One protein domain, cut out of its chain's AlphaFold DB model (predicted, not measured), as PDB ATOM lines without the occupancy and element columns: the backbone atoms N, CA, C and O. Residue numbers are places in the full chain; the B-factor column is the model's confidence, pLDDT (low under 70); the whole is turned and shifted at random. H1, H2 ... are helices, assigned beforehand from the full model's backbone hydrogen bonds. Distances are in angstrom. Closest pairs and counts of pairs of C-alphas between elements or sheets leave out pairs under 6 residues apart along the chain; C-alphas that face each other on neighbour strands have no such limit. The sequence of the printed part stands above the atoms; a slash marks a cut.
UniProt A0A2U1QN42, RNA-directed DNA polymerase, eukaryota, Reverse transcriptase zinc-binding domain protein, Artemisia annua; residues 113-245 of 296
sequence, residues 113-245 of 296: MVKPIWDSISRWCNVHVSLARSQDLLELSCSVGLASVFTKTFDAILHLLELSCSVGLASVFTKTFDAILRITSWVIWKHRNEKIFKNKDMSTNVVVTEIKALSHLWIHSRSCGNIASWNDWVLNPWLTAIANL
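What this domain is: This is residues 113 to 245 of the 296 residues of the protein "RNA-directed DNA polymerase, eukaryota, Reverse transcriptase zinc-binding domain protein" of Artemisia annua (UniProt A0A2U1QN42). The long helix H4 is the spine of a flat assembly of helices; H5 folds back across it, and H3 makes a loose hairpin with its first part. H1 packs on the start of H5, short H6 packs on H5, and H2 lies far out, where residues 142 to 148 stick out. The printed part has 133 residues, with seven named helices, H1 to H7 in order, and no named strand: all helix, mostly crossed in packing. It is compact, with a radius of gyration of the C-alphas of 16.1 A, and spans 45 by 43 by 22 A.

How they stand to each other: H4, residues 169 to 198, touches H5, residues 204 to 222, at a steep tilt of 51 degrees, opposite ways; the closest C-alphas, of Thr 184 and Ile 211, are 5.8 A apart. H3, residues 149 to 163, forms a helical hairpin with H4 at 18 degrees, touching with residues 158 to 162 alone; Leu 161 and Thr 174 have the closest C-alphas, 6.2 A apart. H1, residues 115 to 124, touches H5 at Ile 117 and Thr 204, the closest C-alphas, 5.8 A apart. H6, residues 230 to 235, touches H5; the closest C-alphas, of Lys 212 and Val 234, are 6.7 A apart. H7, residues 239 to 243, only just touches H4, with 3 pairs of C-alphas within 8 A, the closest those of Val 172 and Ala 241, 6.8 A. H2, residues 134 to 143, only just touches H3, with 3 such pairs, the closest those of Leu 137 and Val 149, 6.9 A. Every O i to N i+4 pair is within hydrogen-bond range in H1, H3, H4, H5, H6 and H7; in H2, 3 of 6 are.

Where its parts are: H4 runs 42.3 A from C-alpha 169 at (-3.069, 34.797, -9.899) to C-alpha 198 at (-32.005, 4.179, -5.641). H5 measures 26.9 A and H3 20.6 A. H1 begins at C-alpha 115, (-30.790, 26.061, -12.172).

The domain as a whole: The C-alphas of Val 167 and Asn 199, the two farthest apart, are 47.1 A apart. The printed part has no cut, and no link is long. Mean pLDDT of the printed part is 70.8; residues 127 to 174, 223 to 228 and 239 to 245 are under 70.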
ATOM      1  N   MET A 113     -34.879  22.148 -11.969       94.38
ATOM      2  CA  MET A 113     -34.383  21.630 -10.693       94.38
ATOM      3  C   MET A 113     -32.876  21.859 -10.505       94.38
ATOM      4  O   MET A 113     -32.399  21.862  -9.375       94.38
ATOM      5  N   VAL A 114     -32.130  22.071 -11.593       91.81
ATOM      6  CA  VAL A 114     -30.669  22.240 -11.580       91.81
ATOM      7  C   VAL A 114     -30.256  23.711 -11.578       91.81
ATOM      8  O   VAL A 114     -29.280  24.062 -10.920       91.81
ATOM      9  N   LYS A 115     -31.032  24.603 -12.205       88.31
ATOM     10  CA  LYS A 115     -30.790  26.061 -12.172       88.31
ATOM     11  C   LYS A 115     -30.539  26.627 -10.759       88.31
ATOM     12  O   LYS A 115     -29.524  27.298 -10.581       88.31
ATOM     13  N   PRO A 116     -31.327  26.280  -9.717       91.75
ATOM     14  CA  PRO A 116     -31.078  26.770  -8.357       91.75
ATOM     15  C   PRO A 116     -29.733  26.327  -7.755       91.75
ATOM     16  O   PRO A 116     -29.205  27.000  -6.862       91.75
ATOM     17  N   ILE A 117     -29.180  25.192  -8.214       91.19
ATOM     18  CA  ILE A 117     -27.841  24.731  -7.822       91.19
ATOM     19  C   ILE A 117     -26.813  25.702  -8.393       91.19
ATOM     20  O   ILE A 117     -26.022  26.252  -7.630       91.19
ATOM     21  N   TRP A 118     -26.869  25.975  -9.700       86.81
ATOM     22  CA  TRP A 118     -25.961  26.922 -10.351       86.81
ATOM     23  C   TRP A 118     -26.063  28.327  -9.777       86.81
ATOM     24  O   TRP A 118     -25.027  28.926  -9.505       86.81
ATOM     25  N   ASP A 119     -27.268  28.818  -9.482       84.69
ATOM     26  CA  ASP A 119     -27.439  30.121  -8.832       84.69
ATOM     27  C   ASP A 119     -26.758  30.156  -7.455       84.69
ATOM     28  O   ASP A 119     -26.182  31.164  -7.046       84.69
ATOM     29  N   SER A 120     -26.803  29.043  -6.719       89.75
ATOM     30  CA  SER A 120     -26.161  28.928  -5.408       89.75
ATOM     31  C   SER A 120     -24.643  28.831  -5.500       89.75
ATOM     32  O   SER A 120     -23.956  29.433  -4.674       89.75
ATOM     33  N   ILE A 121     -24.117  28.141  -6.512       85.00
ATOM     34  CA  ILE A 121     -22.677  28.097  -6.799       85.00
ATOM     35  C   ILE A 121     -22.176  29.464  -7.280       85.00
ATOM     36  O   ILE A 121     -21.166  29.943  -6.781       85.00
ATOM     37  N   SER A 122     -22.911  30.132  -8.167       80.56
ATOM     38  CA  SER A 122     -22.621  31.488  -8.644       80.56
ATOM     39  C   SER A 122     -22.547  32.486  -7.486       80.56
ATOM     40  O   SER A 122     -21.551  33.197  -7.351       80.56
ATOM     41  N   ARG A 123     -23.545  32.472  -6.589       83.69
ATOM     42  CA  ARG A 123     -23.548  33.296  -5.370       83.69
ATOM     43  C   ARG A 123     -22.385  32.964  -4.436       83.69
ATOM     44  O   ARG A 123     -21.746  33.876  -3.927       83.69
ATOM     45  N   TRP A 124     -22.094  31.681  -4.221       85.44
ATOM     46  CA  TRP A 124     -20.985  31.246  -3.364       85.44
ATOM     47  C   TRP A 124     -19.618  31.676  -3.909       85.44
ATOM     48  O   TRP A 124     -18.779  32.155  -3.152       85.44
ATOM     49  N   CYS A 125     -19.414  31.566  -5.219       77.31
ATOM     50  CA  CYS A 125     -18.202  32.025  -5.878       77.31
ATOM     51  C   CYS A 125     -18.188  33.545  -6.100       77.31
ATOM     52  O   CYS A 125     -17.238  34.039  -6.682       77.31
ATOM     53  N   ASN A 126     -19.219  34.311  -5.731       73.75
ATOM     54  CA  ASN A 126     -19.328  35.739  -6.072       73.75
ATOM     55  C   ASN A 126     -19.046  36.047  -7.567       73.75
ATOM     56  O   ASN A 126     -18.560  37.121  -7.918       73.75
ATOM     57  N   VAL A 127     -19.310  35.083  -8.452       63.00
ATOM     58  CA  VAL A 127     -19.200  35.244  -9.903       63.00
ATOM     59  C   VAL A 127     -20.621  35.328 -10.398       63.00
ATOM     60  O   VAL A 127     -21.392  34.398 -10.174       63.00
ATOM     61  N   HIS A 128     -20.978  36.414 -11.074       51.16
ATOM     62  CA  HIS A 128     -22.270  36.527 -11.740       51.16
ATOM     63  C   HIS A 128     -22.249  35.627 -12.986       51.16
ATOM     64  O   HIS A 128     -22.040  36.086 -14.106       51.16
ATOM     65  N   VAL A 129     -22.399  34.312 -12.793       48.91
ATOM     66  CA  VAL A 129     -22.514  33.350 -13.892       48.91
ATOM     67  C   VAL A 129     -23.933  33.482 -14.419       48.91
ATOM     68  O   VAL A 129     -24.829  32.718 -14.068       48.91
ATOM     69  N   SER A 130     -24.167  34.513 -15.225       39.84
ATOM     70  CA  SER A 130     -25.436  34.651 -15.919       39.84
ATOM     71  C   SER A 130     -25.488  33.604 -17.035       39.84
ATOM     72  O   SER A 130     -25.229  33.904 -18.192       39.84
ATOM     73  N   LEU A 131     -25.863  32.366 -16.687       47.69
ATOM     74  CA  LEU A 131     -26.335  31.347 -17.645       47.69
ATOM     75  C   LEU A 131     -27.671  31.766 -18.295       47.69
ATOM     76  O   LEU A 131     -28.247  31.045 -19.110       47.69
ATOM     77  N   ALA A 132     -28.201  32.926 -17.903       36.69
ATOM     78  CA  ALA A 132     -29.470  33.466 -18.333       36.69
ATOM     79  C   ALA A 132     -29.364  34.097 -19.726       36.69
ATOM     80  O   ALA A 132     -29.316  35.315 -19.862       36.69
ATOM     81  N   ARG A 133     -29.373  33.239 -20.750       42.22
ATOM     82  CA  ARG A 133     -30.362  33.276 -21.840       42.22
ATOM     83  C   ARG A 133     -30.115  32.101 -22.780       42.22
ATOM     84  O   ARG A 133     -29.237  32.129 -23.634       42.22
ATOM     85  N   SER A 134     -30.949  31.073 -22.646       47.78
ATOM     86  CA  SER A 134     -31.025  29.972 -23.612       47.78
ATOM     87  C   SER A 134     -31.281  30.480 -25.036       47.78
ATOM     88  O   SER A 134     -30.782  29.889 -25.982       47.78
ATOM     89  N   GLN A 135     -31.986  31.603 -25.204       40.38
ATOM     90  CA  GLN A 135     -32.283  32.189 -26.516       40.38
ATOM     91  C   GLN A 135     -31.055  32.737 -27.263       40.38
ATOM     92  O   GLN A 135     -30.936  32.460 -28.451       40.38
ATOM     93  N   ASP A 136     -30.104  33.390 -26.590       40.44
ATOM     94  CA  ASP A 136     -28.908  33.939 -27.257       40.44
ATOM     95  C   ASP A 136     -27.897  32.827 -27.629       40.44
ATOM     96  O   ASP A 136     -27.135  32.935 -28.588       40.44
ATOM     97  N   LEU A 137     -27.919  31.704 -26.901       39.19
ATOM     98  CA  LEU A 137     -27.073  30.530 -27.157       39.19
ATOM     99  C   LEU A 137     -27.649  29.599 -28.238       39.19
ATOM    100  O   LEU A 137     -26.893  28.901 -28.918       39.19
ATOM    101  N   LEU A 138     -28.973  29.611 -28.433       40.16
ATOM    102  CA  LEU A 138     -29.653  28.847 -29.482       40.16
ATOM    103  C   LEU A 138     -29.325  29.376 -30.889       40.16
ATOM    104  O   LEU A 138     -29.109  28.568 -31.796       40.16
ATOM    105  N   GLU A 139     -29.167  30.691 -31.073       36.00
ATOM    106  CA  GLU A 139     -28.774  31.286 -32.366       36.00
ATOM    107  C   GLU A 139     -27.333  30.911 -32.790       36.00
ATOM    108  O   GLU A 139     -27.056  30.683 -33.971       36.00
ATOM    109  N   LEU A 140     -26.428  30.708 -31.824       37.78
ATOM    110  CA  LEU A 140     -25.063  30.189 -32.037       37.78
ATOM    111  C   LEU A 140     -25.002  28.653 -32.182       37.78
ATOM    112  O   LEU A 140     -24.005  28.094 -32.649       37.78
ATOM    113  N   SER A 141     -26.054  27.939 -31.769       37.75
ATOM    114  CA  SER A 141     -26.187  26.488 -31.971       37.75
ATOM    115  C   SER A 141     -26.683  26.124 -33.371       37.75
ATOM    116  O   SER A 141     -26.282  25.095 -33.908       37.75
ATOM    117  N   CYS A 142     -27.477  27.006 -33.986       34.91
ATOM    118  CA  CYS A 142     -28.065  26.795 -35.307       34.91
ATOM    119  C   CYS A 142     -27.064  27.022 -36.461       34.91
ATOM    120  O   CYS A 142     -27.204  26.432 -37.526       34.91
ATOM    121  N   SER A 143     -26.024  27.840 -36.251       38.00
ATOM    122  CA  SER A 143     -25.028  28.203 -37.278       38.00
ATOM    123  C   SER A 143     -23.754  27.344 -37.274       38.00
ATOM    124  O   SER A 143     -23.051  27.291 -38.282       38.00
ATOM    125  N   VAL A 144     -23.456  26.645 -36.172       37.38
ATOM    126  CA  VAL A 144     -22.247  25.817 -36.017       37.38
ATOM    127  C   VAL A 144     -22.657  24.464 -35.445       37.38
ATOM    128  O   VAL A 144     -22.921  24.348 -34.242       37.38
ATOM    129  N   GLY A 145     -22.757  23.472 -36.334       40.72
ATOM    130  CA  GLY A 145     -23.277  22.134 -36.066       40.72
ATOM    131  C   GLY A 145     -22.832  21.527 -34.728       40.72
ATOM    132  O   GLY A 145     -21.649  21.484 -34.412       40.72
ATOM    133  N   LEU A 146     -23.829  21.064 -33.966       41.62
ATOM    134  CA  LEU A 146     -23.776  20.050 -32.903       41.62
ATOM    135  C   LEU A 146     -22.548  20.069 -31.968       41.62
ATOM    136  O   LEU A 146     -21.804  19.097 -31.877       41.62
ATOM    137  N   ALA A 147     -22.423  21.124 -31.164       51.19
ATOM    138  CA  ALA A 147     -21.779  21.028 -29.853       51.19
ATOM    139  C   ALA A 147     -22.777  21.477 -28.779       51.19
ATOM    140  O   ALA A 147     -23.500  22.454 -28.987       51.19
ATOM    141  N   SER A 148     -22.827  20.737 -27.666       59.59
ATOM    142  CA  SER A 148     -23.757  20.968 -26.554       59.59
ATOM    143  C   SER A 148     -23.680  22.420 -26.055       59.59
ATOM    144  O   SER A 148     -22.594  23.018 -26.020       59.59
ATOM    145  N   VAL A 149     -24.816  22.997 -25.660       59.16
ATOM    146  CA  VAL A 149     -24.869  24.327 -25.024       59.16
ATOM    147  C   VAL A 149     -23.926  24.363 -23.821       59.16
ATOM    148  O   VAL A 149     -23.205  25.344 -23.628       59.16
ATOM    149  N   PHE A 150     -23.852  23.264 -23.066       63.00
ATOM    150  CA  PHE A 150     -22.912  23.113 -21.958       63.00
ATOM    151  C   PHE A 150     -21.449  23.295 -22.394       63.00
ATOM    152  O   PHE A 150     -20.738  24.091 -21.795       63.00
ATOM    153  N   THR A 151     -20.990  22.626 -23.458       61.34
ATOM    154  CA  THR A 151     -19.599  22.772 -23.934       61.34
ATOM    155  C   THR A 151     -19.282  24.184 -24.400       61.34
ATOM    156  O   THR A 151     -18.251  24.728 -24.027       61.34
ATOM    157  N   LYS A 152     -20.198  24.821 -25.141       62.62
ATOM    158  CA  LYS A 152     -19.985  26.184 -25.650       62.62
ATOM    159  C   LYS A 152     -19.958  27.210 -24.517       62.62
ATOM    160  O   LYS A 152     -19.103  28.087 -24.505       62.62
ATOM    161  N   THR A 153     -20.878  27.094 -23.558       59.28
ATOM    162  CA  THR A 153     -20.917  27.978 -22.382       59.28
ATOM    163  C   THR A 153     -19.710  27.770 -21.482       59.28
ATOM    164  O   THR A 153     -19.122  28.744 -21.026       59.28
ATOM    165  N   PHE A 154     -19.302  26.522 -21.264       63.50
ATOM    166  CA  PHE A 154     -18.133  26.190 -20.462       63.50
ATOM    167  C   PHE A 154     -16.837  26.708 -21.094       63.50
ATOM    168  O   PHE A 154     -16.075  27.398 -20.421       63.50
ATOM    169  N   ASP A 155     -16.627  26.461 -22.390       62.56
ATOM    170  CA  ASP A 155     -15.449  26.942 -23.116       62.56
ATOM    171  C   ASP A 155     -15.428  28.473 -23.191       62.56
ATOM    172  O   ASP A 155     -14.386  29.079 -22.964       62.56
ATOM    173  N   ALA A 156     -16.575  29.124 -23.416       59.38
ATOM    174  CA  ALA A 156     -16.669  30.583 -23.390       59.38
ATOM    175  C   ALA A 156     -16.346  31.159 -22.003       59.38
ATOM    176  O   ALA A 156     -15.622  32.145 -21.905       59.38
ATOM    177  N   ILE A 157     -16.842  30.541 -20.926       61.16
ATOM    178  CA  ILE A 157     -16.542  30.951 -19.549       61.16
ATOM    179  C   ILE A 157     -15.047  30.793 -19.255       61.16
ATOM    180  O   ILE A 157     -14.436  31.722 -18.732       61.16
ATOM    181  N   LEU A 158     -14.444  29.658 -19.617       61.16
ATOM    182  CA  LEU A 158     -13.007  29.444 -19.443       61.16
ATOM    183  C   LEU A 158     -12.184  30.440 -20.260       61.16
ATOM    184  O   LEU A 158     -11.280  31.068 -19.720       61.16
ATOM    185  N   HIS A 159     -12.548  30.656 -21.521       60.91
ATOM    186  CA  HIS A 159     -11.848  31.573 -22.412       60.91
ATOM    187  C   HIS A 159     -11.970  33.035 -21.950       60.91
ATOM    188  O   HIS A 159     -10.995  33.779 -21.989       60.91
ATOM    189  N   LEU A 160     -13.135  33.460 -21.443       54.88
ATOM    190  CA  LEU A 160     -13.320  34.789 -20.843       54.88
ATOM    191  C   LEU A 160     -12.505  34.962 -19.551       54.88
ATOM    192  O   LEU A 160     -11.979  36.048 -19.292       54.88
ATOM    193  N   LEU A 161     -12.366  33.905 -18.748       51.84
ATOM    194  CA  LEU A 161     -11.513  33.908 -17.556       51.84
ATOM    195  C   LEU A 161     -10.015  33.919 -17.907       51.84
ATOM    196  O   LEU A 161      -9.227  34.519 -17.182       51.84
ATOM    197  N   GLU A 162      -9.621  33.316 -19.029       53.09
ATOM    198  CA  GLU A 162      -8.250  33.378 -19.552       53.09
ATOM    199  C   GLU A 162      -7.925  34.750 -20.164       53.09
ATOM    200  O   GLU A 162      -6.852  35.299 -19.917       53.09
ATOM    201  N   LEU A 163      -8.866  35.351 -20.902       49.94
ATOM    202  CA  LEU A 163      -8.715  36.672 -21.533       49.94
ATOM    203  C   LEU A 163      -8.707  37.835 -20.541       49.94
ATOM    204  O   LEU A 163      -8.032  38.836 -20.773       49.94
ATOM    205  N   SER A 164      -9.468  37.732 -19.451       46.97
ATOM    206  CA  SER A 164      -9.567  38.804 -18.450       46.97
ATOM    207  C   SER A 164      -8.338  38.918 -17.548       46.97
ATOM    208  O   SER A 164      -8.249  39.859 -16.760       46.97
ATOM    209  N   CYS A 165      -7.386  37.983 -17.634       42.44
ATOM    210  CA  CYS A 165      -6.481  37.745 -16.527       42.44
ATOM    211  C   CYS A 165      -5.039  37.471 -17.003       42.44
ATOM    212  O   CYS A 165      -4.576  36.341 -17.120       42.44
ATOM    213  N   SER A 166      -4.298  38.552 -17.249       44.25
ATOM    214  CA  SER A 166      -2.902  38.560 -17.703       44.25
ATOM    215  C   SER A 166      -1.872  38.586 -16.555       44.25
ATOM    216  O   SER A 166      -0.887  39.302 -16.643       44.25
ATOM    217  N   VAL A 167      -2.060  37.835 -15.458       43.03
ATOM    218  CA  VAL A 167      -1.070  37.704 -14.352       43.03
ATOM    219  C   VAL A 167      -1.276  36.374 -13.608       43.03
ATOM    220  O   VAL A 167      -2.411  35.963 -13.428       43.03
ATOM    221  N   GLY A 168      -0.222  35.706 -13.113       44.62
ATOM    222  CA  GLY A 168      -0.241  34.345 -12.529       44.62
ATOM    223  C   GLY A 168      -1.322  33.993 -11.484       44.62
ATOM    224  O   GLY A 168      -1.698  32.821 -11.394       44.62
ATOM    225  N   LEU A 169      -1.890  34.971 -10.767       40.66
ATOM    226  CA  LEU A 169      -3.069  34.797  -9.899       40.66
ATOM    227  C   LEU A 169      -4.319  34.349 -10.660       40.66
ATOM    228  O   LEU A 169      -5.054  33.488 -10.174       40.66
ATOM    229  N   ALA A 170      -4.491  34.854 -11.883       51.88
ATOM    230  CA  ALA A 170      -5.466  34.398 -12.866       51.88
ATOM    231  C   ALA A 170      -5.570  32.885 -12.925       51.88
ATOM    232  O   ALA A 170      -6.653  32.320 -12.867       51.88
ATOM    233  N   SER A 171      -4.412  32.229 -13.023       56.25
ATOM    234  CA  SER A 171      -4.332  30.808 -13.320       56.25
ATOM    235  C   SER A 171      -4.835  29.947 -12.163       56.25
ATOM    236  O   SER A 171      -5.346  28.853 -12.385       56.25
ATOM    237  N   VAL A 172      -4.701  30.426 -10.923       58.06
ATOM    238  CA  VAL A 172      -5.200  29.725  -9.733       58.06
ATOM    239  C   VAL A 172      -6.708  29.919  -9.616       58.06
ATOM    240  O   VAL A 172      -7.425  28.949  -9.361       58.06
ATOM    241  N   PHE A 173      -7.199  31.135  -9.879       63.97
ATOM    242  CA  PHE A 173      -8.629  31.429  -9.959       63.97
ATOM    243  C   PHE A 173      -9.320  30.611 -11.053       63.97
ATOM    244  O   PHE A 173     -10.314  29.944 -10.768       63.97
ATOM    245  N   THR A 174      -8.766  30.577 -12.268       65.88
ATOM    246  CA  THR A 174      -9.336  29.831 -13.397       65.88
ATOM    247  C   THR A 174      -9.345  28.328 -13.136       65.88
ATOM    248  O   THR A 174     -10.373  27.690 -13.342       65.88
ATOM    249  N   LYS A 175      -8.263  27.758 -12.585       71.25
ATOM    250  CA  LYS A 175      -8.197  26.327 -12.226       71.25
ATOM    251  C   LYS A 175      -9.153  25.952 -11.099       71.25
ATOM    252  O   LYS A 175      -9.739  24.872 -11.136       71.25
ATOM    253  N   THR A 176      -9.307  26.819 -10.100       75.94
ATOM    254  CA  THR A 176     -10.222  26.591  -8.972       75.94
ATOM    255  C   THR A 176     -11.676  26.734  -9.408       75.94
ATOM    256  O   THR A 176     -12.530  25.951  -8.998       75.94
ATOM    257  N   PHE A 177     -11.978  27.688 -10.285       76.75
ATOM    258  CA  PHE A 177     -13.316  27.818 -10.841       76.75
ATOM    259  C   PHE A 177     -13.668  26.647 -11.765       76.75
ATOM    260  O   PHE A 177     -14.704  26.015 -11.569       76.75
ATOM    261  N   ASP A 178     -12.772  26.295 -12.696       75.75
ATOM    262  CA  ASP A 178     -12.868  25.095 -13.542       75.75
ATOM    263  C   ASP A 178     -13.138  23.849 -12.685       75.75
ATOM    264  O   ASP A 178     -14.027  23.050 -12.990       75.75
ATOM    265  N   ALA A 179     -12.447  23.739 -11.547       79.50
ATOM    266  CA  ALA A 179     -12.680  22.684 -10.573       79.50
ATOM    267  C   ALA A 179     -14.112  22.637 -10.062       79.50
ATOM    268  O   ALA A 179     -14.767  21.594 -10.115       79.50
ATOM    269  N   ILE A 180     -14.596  23.769  -9.558       84.69
ATOM    270  CA  ILE A 180     -15.930  23.878  -8.977       84.69
ATOM    271  C   ILE A 180     -16.988  23.531 -10.026       84.69
ATOM    272  O   ILE A 180     -17.914  22.775  -9.722       84.69
ATOM    273  N   LEU A 181     -16.833  23.998 -11.268       84.25
ATOM    274  CA  LEU A 181     -17.760  23.680 -12.353       84.25
ATOM    275  C   LEU A 181     -17.775  22.174 -12.676       84.25
ATOM    276  O   LEU A 181     -18.843  21.561 -12.712       84.25
ATOM    277  N   ARG A 182     -16.604  21.541 -12.840       85.38
ATOM    278  CA  ARG A 182     -16.500  20.095 -13.135       85.38
ATOM    279  C   ARG A 182     -17.071  19.233 -12.017       85.38
ATOM    280  O   ARG A 182     -17.748  18.237 -12.283       85.38
ATOM    281  N   ILE A 183     -16.815  19.615 -10.768       89.88
ATOM    282  CA  ILE A 183     -17.339  18.920  -9.590       89.88
ATOM    283  C   ILE A 183     -18.849  19.107  -9.495       89.88
ATOM    284  O   ILE A 183     -19.552  18.140  -9.213       89.88
ATOM    285  N   THR A 184     -19.363  20.299  -9.801       91.50
ATOM    286  CA  THR A 184     -20.807  20.556  -9.860       91.50
ATOM    287  C   THR A 184     -21.482  19.619 -10.857       91.50
ATOM    288  O   THR A 184     -22.394  18.884 -10.474       91.50
ATOM    289  N   SER A 185     -20.972  19.530 -12.090       91.12
ATOM    290  CA  SER A 185     -21.493  18.589 -13.091       91.12
ATOM    291  C   SER A 185     -21.383  17.130 -12.632       91.12
ATOM    292  O   SER A 185     -22.329  16.358 -12.780       91.12
ATOM    293  N   TRP A 186     -20.265  16.736 -12.012       93.81
ATOM    294  CA  TRP A 186     -20.113  15.387 -11.458       93.81
ATOM    295  C   TRP A 186     -21.159  15.073 -10.376       93.81
ATOM    296  O   TRP A 186     -21.749  13.991 -10.388       93.81
ATOM    297  N   VAL A 187     -21.407  15.998  -9.443       95.56
ATOM    298  CA  VAL A 187     -22.384  15.799  -8.363       95.56
ATOM    299  C   VAL A 187     -23.805  15.750  -8.924       95.56
ATOM    300  O   VAL A 187     -24.555  14.854  -8.546       95.56
ATOM    301  N   ILE A 188     -24.160  16.618  -9.879       95.31
ATOM    302  CA  ILE A 188     -25.459  16.561 -10.573       95.31
ATOM    303  C   ILE A 188     -25.660  15.177 -11.204       95.31
ATOM    304  O   ILE A 188     -26.678  14.522 -10.972       95.31
ATOM    305  N   TRP A 189     -24.658  14.678 -11.934       96.12
ATOM    306  CA  TRP A 189     -24.710  13.347 -12.540       96.12
ATOM    307  C   TRP A 189     -24.840  12.226 -11.504       96.12
ATOM    308  O   TRP A 189     -25.631  11.293 -11.670       96.12
ATOM    309  N   LYS A 190     -24.083  12.318 -10.405       95.56
ATOM    310  CA  LYS A 190     -24.157  11.368  -9.291       95.56
ATOM    311  C   LYS A 190     -25.573  11.318  -8.709       95.56
ATOM    312  O   LYS A 190     -26.115  10.225  -8.568       95.56
ATOM    313  N   HIS A 191     -26.179  12.468  -8.412       96.81
ATOM    314  CA  HIS A 191     -27.542  12.547  -7.869       96.81
ATOM    315  C   HIS A 191     -28.589  12.048  -8.867       96.81
ATOM    316  O   HIS A 191     -29.511  11.342  -8.468       96.81
ATOM    317  N   ARG A 192     -28.409  12.300 -10.171       95.62
ATOM    318  CA  ARG A 192     -29.267  11.721 -11.222       95.62
ATOM    319  C   ARG A 192     -29.230  10.196 -11.176       95.62
ATOM    320  O   ARG A 192     -30.272   9.547 -11.228       95.62
ATOM    321  N   ASN A 193     -28.043   9.609 -11.037       96.00
ATOM    322  CA  ASN A 193     -27.910   8.157 -10.928       96.00
ATOM    323  C   ASN A 193     -28.504   7.619  -9.618       96.00
ATOM    324  O   ASN A 193     -29.139   6.568  -9.628       96.00
ATOM    325  N   GLU A 194     -28.357   8.328  -8.496       96.06
ATOM    326  CA  GLU A 194     -29.030   7.954  -7.243       96.06
ATOM    327  C   GLU A 194     -30.558   8.004  -7.375       96.06
ATOM    328  O   GLU A 194     -31.240   7.106  -6.877       96.06
ATOM    329  N   LYS A 195     -31.103   8.984  -8.100       94.81
ATOM    330  CA  LYS A 195     -32.538   9.052  -8.386       94.81
ATOM    331  C   LYS A 195     -33.010   7.863  -9.222       94.81
ATOM    332  O   LYS A 195     -34.007   7.248  -8.869       94.81
ATOM    333  N   ILE A 196     -32.281   7.480 -10.269       93.62
ATOM    334  CA  ILE A 196     -32.671   6.349 -11.130       93.62
ATOM    335  C   ILE A 196     -32.528   5.003 -10.417       93.62
ATOM    336  O   ILE A 196     -33.451   4.196 -10.424       93.62
ATOM    337  N   PHE A 197     -31.372   4.742  -9.804       94.62
ATOM    338  CA  PHE A 197     -31.045   3.403  -9.299       94.62
ATOM    339  C   PHE A 197     -31.448   3.177  -7.842       94.62
ATOM    340  O   PHE A 197     -31.519   2.032  -7.400       94.62
ATOM    341  N   LYS A 198     -31.667   4.250  -7.073       95.38
ATOM    342  CA  LYS A 198     -32.005   4.179  -5.641       95.38
ATOM    343  C   LYS A 198     -33.294   4.924  -5.291       95.38
ATOM    344  O   LYS A 198     -33.623   5.002  -4.113       95.38
ATOM    345  N   ASN A 199     -33.996   5.488  -6.280       92.94
ATOM    346  CA  ASN A 199     -35.188   6.324  -6.100       92.94
ATOM    347  C   ASN A 199     -35.016   7.434  -5.045       92.94
ATOM    348  O   ASN A 199     -35.937   7.754  -4.298       92.94
ATOM    349  N   LYS A 200     -33.811   8.005  -4.956       93.44
ATOM    350  CA  LYS A 200     -33.498   9.064  -3.994       93.44
ATOM    351  C   LYS A 200     -33.724  10.434  -4.625       93.44
ATOM    352  O   LYS A 200     -33.092  10.759  -5.626       93.44
ATOM    353  N   ASP A 201     -34.595  11.235  -4.021       90.62
ATOM    354  CA  ASP A 201     -34.870  12.595  -4.481       90.62
ATOM    355  C   ASP A 201     -33.704  13.554  -4.241       90.62
ATOM    356  O   ASP A 201     -32.961  13.464  -3.258       90.62
ATOM    357  N   MET A 202     -33.560  14.498  -5.168       91.94
ATOM    358  CA  MET A 202     -32.533  15.526  -5.119       91.94
ATOM    359  C   MET A 202     -33.005  16.704  -4.260       91.94
ATOM    360  O   MET A 202     -34.076  17.264  -4.485       91.94
ATOM    361  N   SER A 203     -32.162  17.135  -3.322       93.94
ATOM    362  CA  SER A 203     -32.341  18.383  -2.576       93.94
ATOM    363  C   SER A 203     -31.215  19.351  -2.917       93.94
ATOM    364  O   SER A 203     -30.042  19.019  -2.739       93.94
ATOM    365  N   THR A 204     -31.564  20.564  -3.354       93.06
ATOM    366  CA  THR A 204     -30.600  21.608  -3.739       93.06
ATOM    367  C   THR A 204     -29.573  21.873  -2.641       93.06
ATOM    368  O   THR A 204     -28.380  21.922  -2.921       93.06
ATOM    369  N   ASN A 205     -30.007  21.973  -1.381       93.19
ATOM    370  CA  ASN A 205     -29.107  22.246  -0.256       93.19
ATOM    371  C   ASN A 205     -28.107  21.107  -0.035       93.19
ATOM    372  O   ASN A 205     -26.925  21.359   0.178       93.19
ATOM    373  N   VAL A 206     -28.567  19.855  -0.126       94.25
ATOM    374  CA  VAL A 206     -27.699  18.676   0.020       94.25
ATOM    375  C   VAL A 206     -26.672  18.631  -1.106       94.25
ATOM    376  O   VAL A 206     -25.490  18.428  -0.842       94.25
ATOM    377  N   VAL A 207     -27.107  18.880  -2.346       95.31
ATOM    378  CA  VAL A 207     -26.221  18.920  -3.514       95.31
ATOM    379  C   VAL A 207     -25.174  20.025  -3.374       95.31
ATOM    380  O   VAL A 207     -23.989  19.756  -3.541       95.31
ATOM    381  N   VAL A 208     -25.575  21.247  -3.018       94.25
ATOM    382  CA  VAL A 208     -24.650  22.381  -2.858       94.25
ATOM    383  C   VAL A 208     -23.634  22.117  -1.746       94.25
ATOM    384  O   VAL A 208     -22.442  22.348  -1.944       94.25
ATOM    385  N   THR A 209     -24.067  21.586  -0.600       93.69
ATOM    386  CA  THR A 209     -23.151  21.216   0.490       93.69
ATOM    387  C   THR A 209     -22.166  20.134   0.052       93.69
ATOM    388  O   THR A 209     -20.976  20.231   0.350       93.69
ATOM    389  N   GLU A 210     -22.626  19.132  -0.701       95.06
ATOM    390  CA  GLU A 210     -21.755  18.092  -1.246       95.06
ATOM    391  C   GLU A 210     -20.747  18.653  -2.260       95.06
ATOM    392  O   GLU A 210     -19.576  18.279  -2.218       95.06
ATOM    393  N   ILE A 211     -21.158  19.591  -3.120       93.62
ATOM    394  CA  ILE A 211     -20.256  20.285  -4.051       93.62
ATOM    395  C   ILE A 211     -19.168  21.038  -3.280       93.62
ATOM    396  O   ILE A 211     -17.983  20.875  -3.583       93.62
ATOM    397  N   LYS A 212     -19.540  21.822  -2.258       92.06
ATOM    398  CA  LYS A 212     -18.572  22.546  -1.414       92.06
ATOM    399  C   LYS A 212     -17.598  21.586  -0.725       92.06
ATOM    400  O   LYS A 212     -16.394  21.816  -0.766       92.06
ATOM    401  N   ALA A 213     -18.102  20.492  -0.153       91.81
ATOM    402  CA  ALA A 213     -17.292  19.495   0.544       91.81
ATOM    403  C   ALA A 213     -16.329  18.745  -0.391       91.81
ATOM    404  O   ALA A 213     -15.146  18.618  -0.086       91.81
ATOM    405  N   LEU A 214     -16.810  18.262  -1.542       90.31
ATOM    406  CA  LEU A 214     -15.976  17.522  -2.494       90.31
ATOM    407  C   LEU A 214     -14.958  18.421  -3.192       90.31
ATOM    408  O   LEU A 214     -13.826  17.987  -3.403       90.31
ATOM    409  N   SER A 215     -15.337  19.659  -3.526       88.56
ATOM    410  CA  SER A 215     -14.398  20.637  -4.083       88.56
ATOM    411  C   SER A 215     -13.294  20.979  -3.097       88.56
ATOM    412  O   SER A 215     -12.129  20.859  -3.463       88.56
ATOM    413  N   HIS A 216     -13.627  21.264  -1.835       86.75
ATOM    414  CA  HIS A 216     -12.614  21.471  -0.800       86.75
ATOM    415  C   HIS A 216     -11.703  20.251  -0.665       86.75
ATOM    416  O   HIS A 216     -10.497  20.365  -0.847       86.75
ATOM    417  N   LEU A 217     -12.277  19.063  -0.454       86.81
ATOM    418  CA  LEU A 217     -11.518  17.834  -0.221       86.81
ATOM    419  C   LEU A 217     -10.569  17.495  -1.376       86.81
ATOM    420  O   LEU A 217      -9.408  17.146  -1.152       86.81
ATOM    421  N   TRP A 218     -11.051  17.525  -2.620       85.31
ATOM    422  CA  TRP A 218     -10.249  17.090  -3.766       85.31
ATOM    423  C   TRP A 218      -9.172  18.088  -4.135       85.31
ATOM    424  O   TRP A 218      -8.057  17.653  -4.419       85.31
ATOM    425  N   ILE A 219      -9.488  19.381  -4.080       80.38
ATOM    426  CA  ILE A 219      -8.508  20.418  -4.366       80.38
ATOM    427  C   ILE A 219      -7.484  20.437  -3.224       80.38
ATOM    428  O   ILE A 219      -6.299  20.306  -3.507       80.38
ATOM    429  N   HIS A 220      -7.904  20.450  -1.951       79.50
ATOM    430  CA  HIS A 220      -7.003  20.436  -0.785       79.50
ATOM    431  C   HIS A 220      -6.075  19.217  -0.770       79.50
ATOM    432  O   HIS A 220      -4.883  19.343  -0.528       79.50
ATOM    433  N   SER A 221      -6.587  18.019  -1.065       77.81
ATOM    434  CA  SER A 221      -5.754  16.802  -1.079       77.81
ATOM    435  C   SER A 221      -4.751  16.726  -2.235       77.81
ATOM    436  O   SER A 221      -3.885  15.856  -2.214       77.81
ATOM    437  N   ARG A 222      -4.879  17.574  -3.264       76.25
ATOM    438  CA  ARG A 222      -4.062  17.518  -4.496       76.25
ATOM    439  C   ARG A 222      -3.313  18.809  -4.799       76.25
ATOM    440  O   ARG A 222      -2.565  18.866  -5.771       76.25
ATOM    441  N   SER A 223      -3.509  19.832  -3.984       69.56
ATOM    442  CA  SER A 223      -2.714  21.051  -3.986       69.56
ATOM    443  C   SER A 223      -1.770  20.960  -2.796       69.56
ATOM    444  O   SER A 223      -2.201  20.749  -1.668       69.56
ATOM    445  N   CYS A 224      -0.466  21.023  -3.050       58.03
ATOM    446  CA  CYS A 224       0.557  20.838  -2.025       58.03
ATOM    447  C   CYS A 224       0.533  21.983  -0.989       58.03
ATOM    448  O   CYS A 224       1.278  22.946  -1.124       58.03
ATOM    449  N   GLY A 225      -0.335  21.885   0.026       54.25
ATOM    450  CA  GLY A 225      -0.282  22.669   1.271       54.25
ATOM    451  C   GLY A 225      -0.910  24.069   1.265       54.25
ATOM    452  O   GLY A 225      -0.860  24.745   2.284       54.25
ATOM    453  N   ASN A 226      -1.529  24.498   0.166       56.53
ATOM    454  CA  ASN A 226      -1.800  25.917  -0.103       56.53
ATOM    455  C   ASN A 226      -3.302  26.242  -0.258       56.53
ATOM    456  O   ASN A 226      -3.723  26.904  -1.212       56.53
ATOM    457  N   ILE A 227      -4.142  25.721   0.650       62.41
ATOM    458  CA  ILE A 227      -5.602  25.904   0.591       62.41
ATOM    459  C   ILE A 227      -6.223  26.352   1.911       62.41
ATOM    460  O   ILE A 227      -5.943  25.810   2.974       62.41
ATOM    461  N   ALA A 228      -7.122  27.331   1.778       65.44
ATOM    462  CA  ALA A 228      -8.063  27.837   2.764       65.44
ATOM    463  C   ALA A 228      -8.675  26.742   3.649       65.44
ATOM    464  O   ALA A 228      -9.053  25.655   3.190       65.44
ATOM    465  N   SER A 229      -8.850  27.079   4.928       79.50
ATOM    466  CA  SER A 229      -9.582  26.232   5.864       79.50
ATOM    467  C   SER A 229     -11.009  25.973   5.362       79.50
ATOM    468  O   SER A 229     -11.542  26.711   4.532       79.50
ATOM    469  N   TRP A 230     -11.670  24.933   5.876       83.06
ATOM    470  CA  TRP A 230     -13.069  24.657   5.525       83.06
ATOM    471  C   TRP A 230     -13.980  25.881   5.728       83.06
ATOM    472  O   TRP A 230     -14.842  26.154   4.894       83.06
ATOM    473  N   ASN A 231     -13.767  26.637   6.809       84.31
ATOM    474  CA  ASN A 231     -14.568  27.819   7.121       84.31
ATOM    475  C   ASN A 231     -14.391  28.908   6.057       84.31
ATOM    476  O   ASN A 231     -15.380  29.436   5.550       84.31
ATOM    477  N   ASP A 232     -13.149  29.174   5.658       81.56
ATOM    478  CA  ASP A 232     -12.833  30.143   4.608       81.56
ATOM    479  C   ASP A 232     -13.396  29.690   3.254       81.56
ATOM    480  O   ASP A 232     -14.012  30.477   2.538       81.56
ATOM    481  N   TRP A 233     -13.280  28.397   2.934       84.94
ATOM    482  CA  TRP A 233     -13.799  27.818   1.694       84.94
ATOM    483  C   TRP A 233     -15.316  27.964   1.565       84.94
ATOM    484  O   TRP A 233     -15.841  28.346   0.516       84.94
ATOM    485  N   VAL A 234     -16.049  27.666   2.642       86.50
ATOM    486  CA  VAL A 234     -17.514  27.756   2.657       86.50
ATOM    487  C   VAL A 234     -17.991  29.197   2.510       86.50
ATOM    488  O   VAL A 234     -19.030  29.403   1.865       86.50
ATOM    489  N   LEU A 235     -17.245  30.153   3.077       82.88
ATOM    490  CA  LEU A 235     -17.504  31.584   2.948       82.88
ATOM    491  C   LEU A 235     -17.244  32.060   1.522       82.88
ATOM    492  O   LEU A 235     -18.149  32.609   0.894       82.88
ATOM    493  N   ASN A 236     -16.036  31.833   1.004       78.50
ATOM    494  CA  ASN A 236     -15.665  32.214  -0.351       78.50
ATOM    495  C   ASN A 236     -14.427  31.415  -0.824       78.50
ATOM    496  O   ASN A 236     -13.349  31.563  -0.241       78.50
ATOM    497  N   PRO A 237     -14.527  30.629  -1.917       78.56
ATOM    498  CA  PRO A 237     -13.419  29.809  -2.412       78.56
ATOM    499  C   PRO A 237     -12.229  30.643  -2.916       78.56
ATOM    500  O   PRO A 237     -11.143  30.105  -3.127       78.56
ATOM    501  N   TRP A 238     -12.393  31.957  -3.070       74.19
ATOM    502  CA  TRP A 238     -11.334  32.902  -3.424       74.19
ATOM    503  C   TRP A 238     -10.415  33.277  -2.274       74.19
ATOM    504  O   TRP A 238      -9.277  33.662  -2.534       74.19
ATOM    505  N   LEU A 239     -10.841  33.116  -1.017       64.62
ATOM    506  CA  LEU A 239      -9.965  33.353   0.140       64.62
ATOM    507  C   LEU A 239      -8.742  32.422   0.112       64.62
ATOM    508  O   LEU A 239      -7.649  32.804   0.512       64.62
ATOM    509  N   THR A 240      -8.902  31.247  -0.494       57.97
ATOM    510  CA  THR A 240      -7.838  30.301  -0.844       57.97
ATOM    511  C   THR A 240      -6.737  30.915  -1.705       57.97
ATOM    512  O   THR A 240      -5.563  30.627  -1.509       57.97
ATOM    513  N   ALA A 241      -7.097  31.752  -2.679       51.53
ATOM    514  CA  ALA A 241      -6.137  32.397  -3.570       51.53
ATOM    515  C   ALA A 241      -5.417  33.572  -2.888       51.53
ATOM    516  O   ALA A 241      -4.298  33.891  -3.274       51.53
ATOM    517  N   ILE A 242      -6.031  34.171  -1.858       44.12
ATOM    518  CA  ILE A 242      -5.455  35.262  -1.057       44.12
ATOM    519  C   ILE A 242      -4.452  34.721  -0.028       44.12
ATOM    520  O   ILE A 242      -3.370  35.279   0.100       44.12
ATOM    521  N   ALA A 243      -4.744  33.593   0.629       42.56
ATOM    522  CA  ALA A 243      -3.802  32.929   1.543       42.56
ATOM    523  C   ALA A 243      -2.491  32.492   0.850       42.56
ATOM    524  O   ALA A 243      -1.454  32.365   1.488       42.56
ATOM    525  N   ASN A 244      -2.523  32.318  -0.475       42.50
ATOM    526  CA  ASN A 244      -1.356  32.017  -1.308       42.50
ATOM    527  C   ASN A 244      -0.499  33.248  -1.670       42.50
ATOM    528  O   ASN A 244       0.471  33.105  -2.415       42.50
ATOM    529  N   LEU A 245      -0.866  34.442  -1.188       39.28
ATOM    530  CA  LEU A 245      -0.162  35.705  -1.433       39.28
ATOM    531  C   LEU A 245       0.544  36.283  -0.205       39.28
ATOM    532  O   LEU A 245       1.297  37.238  -0.368       39.28
TER     533      LEU A 245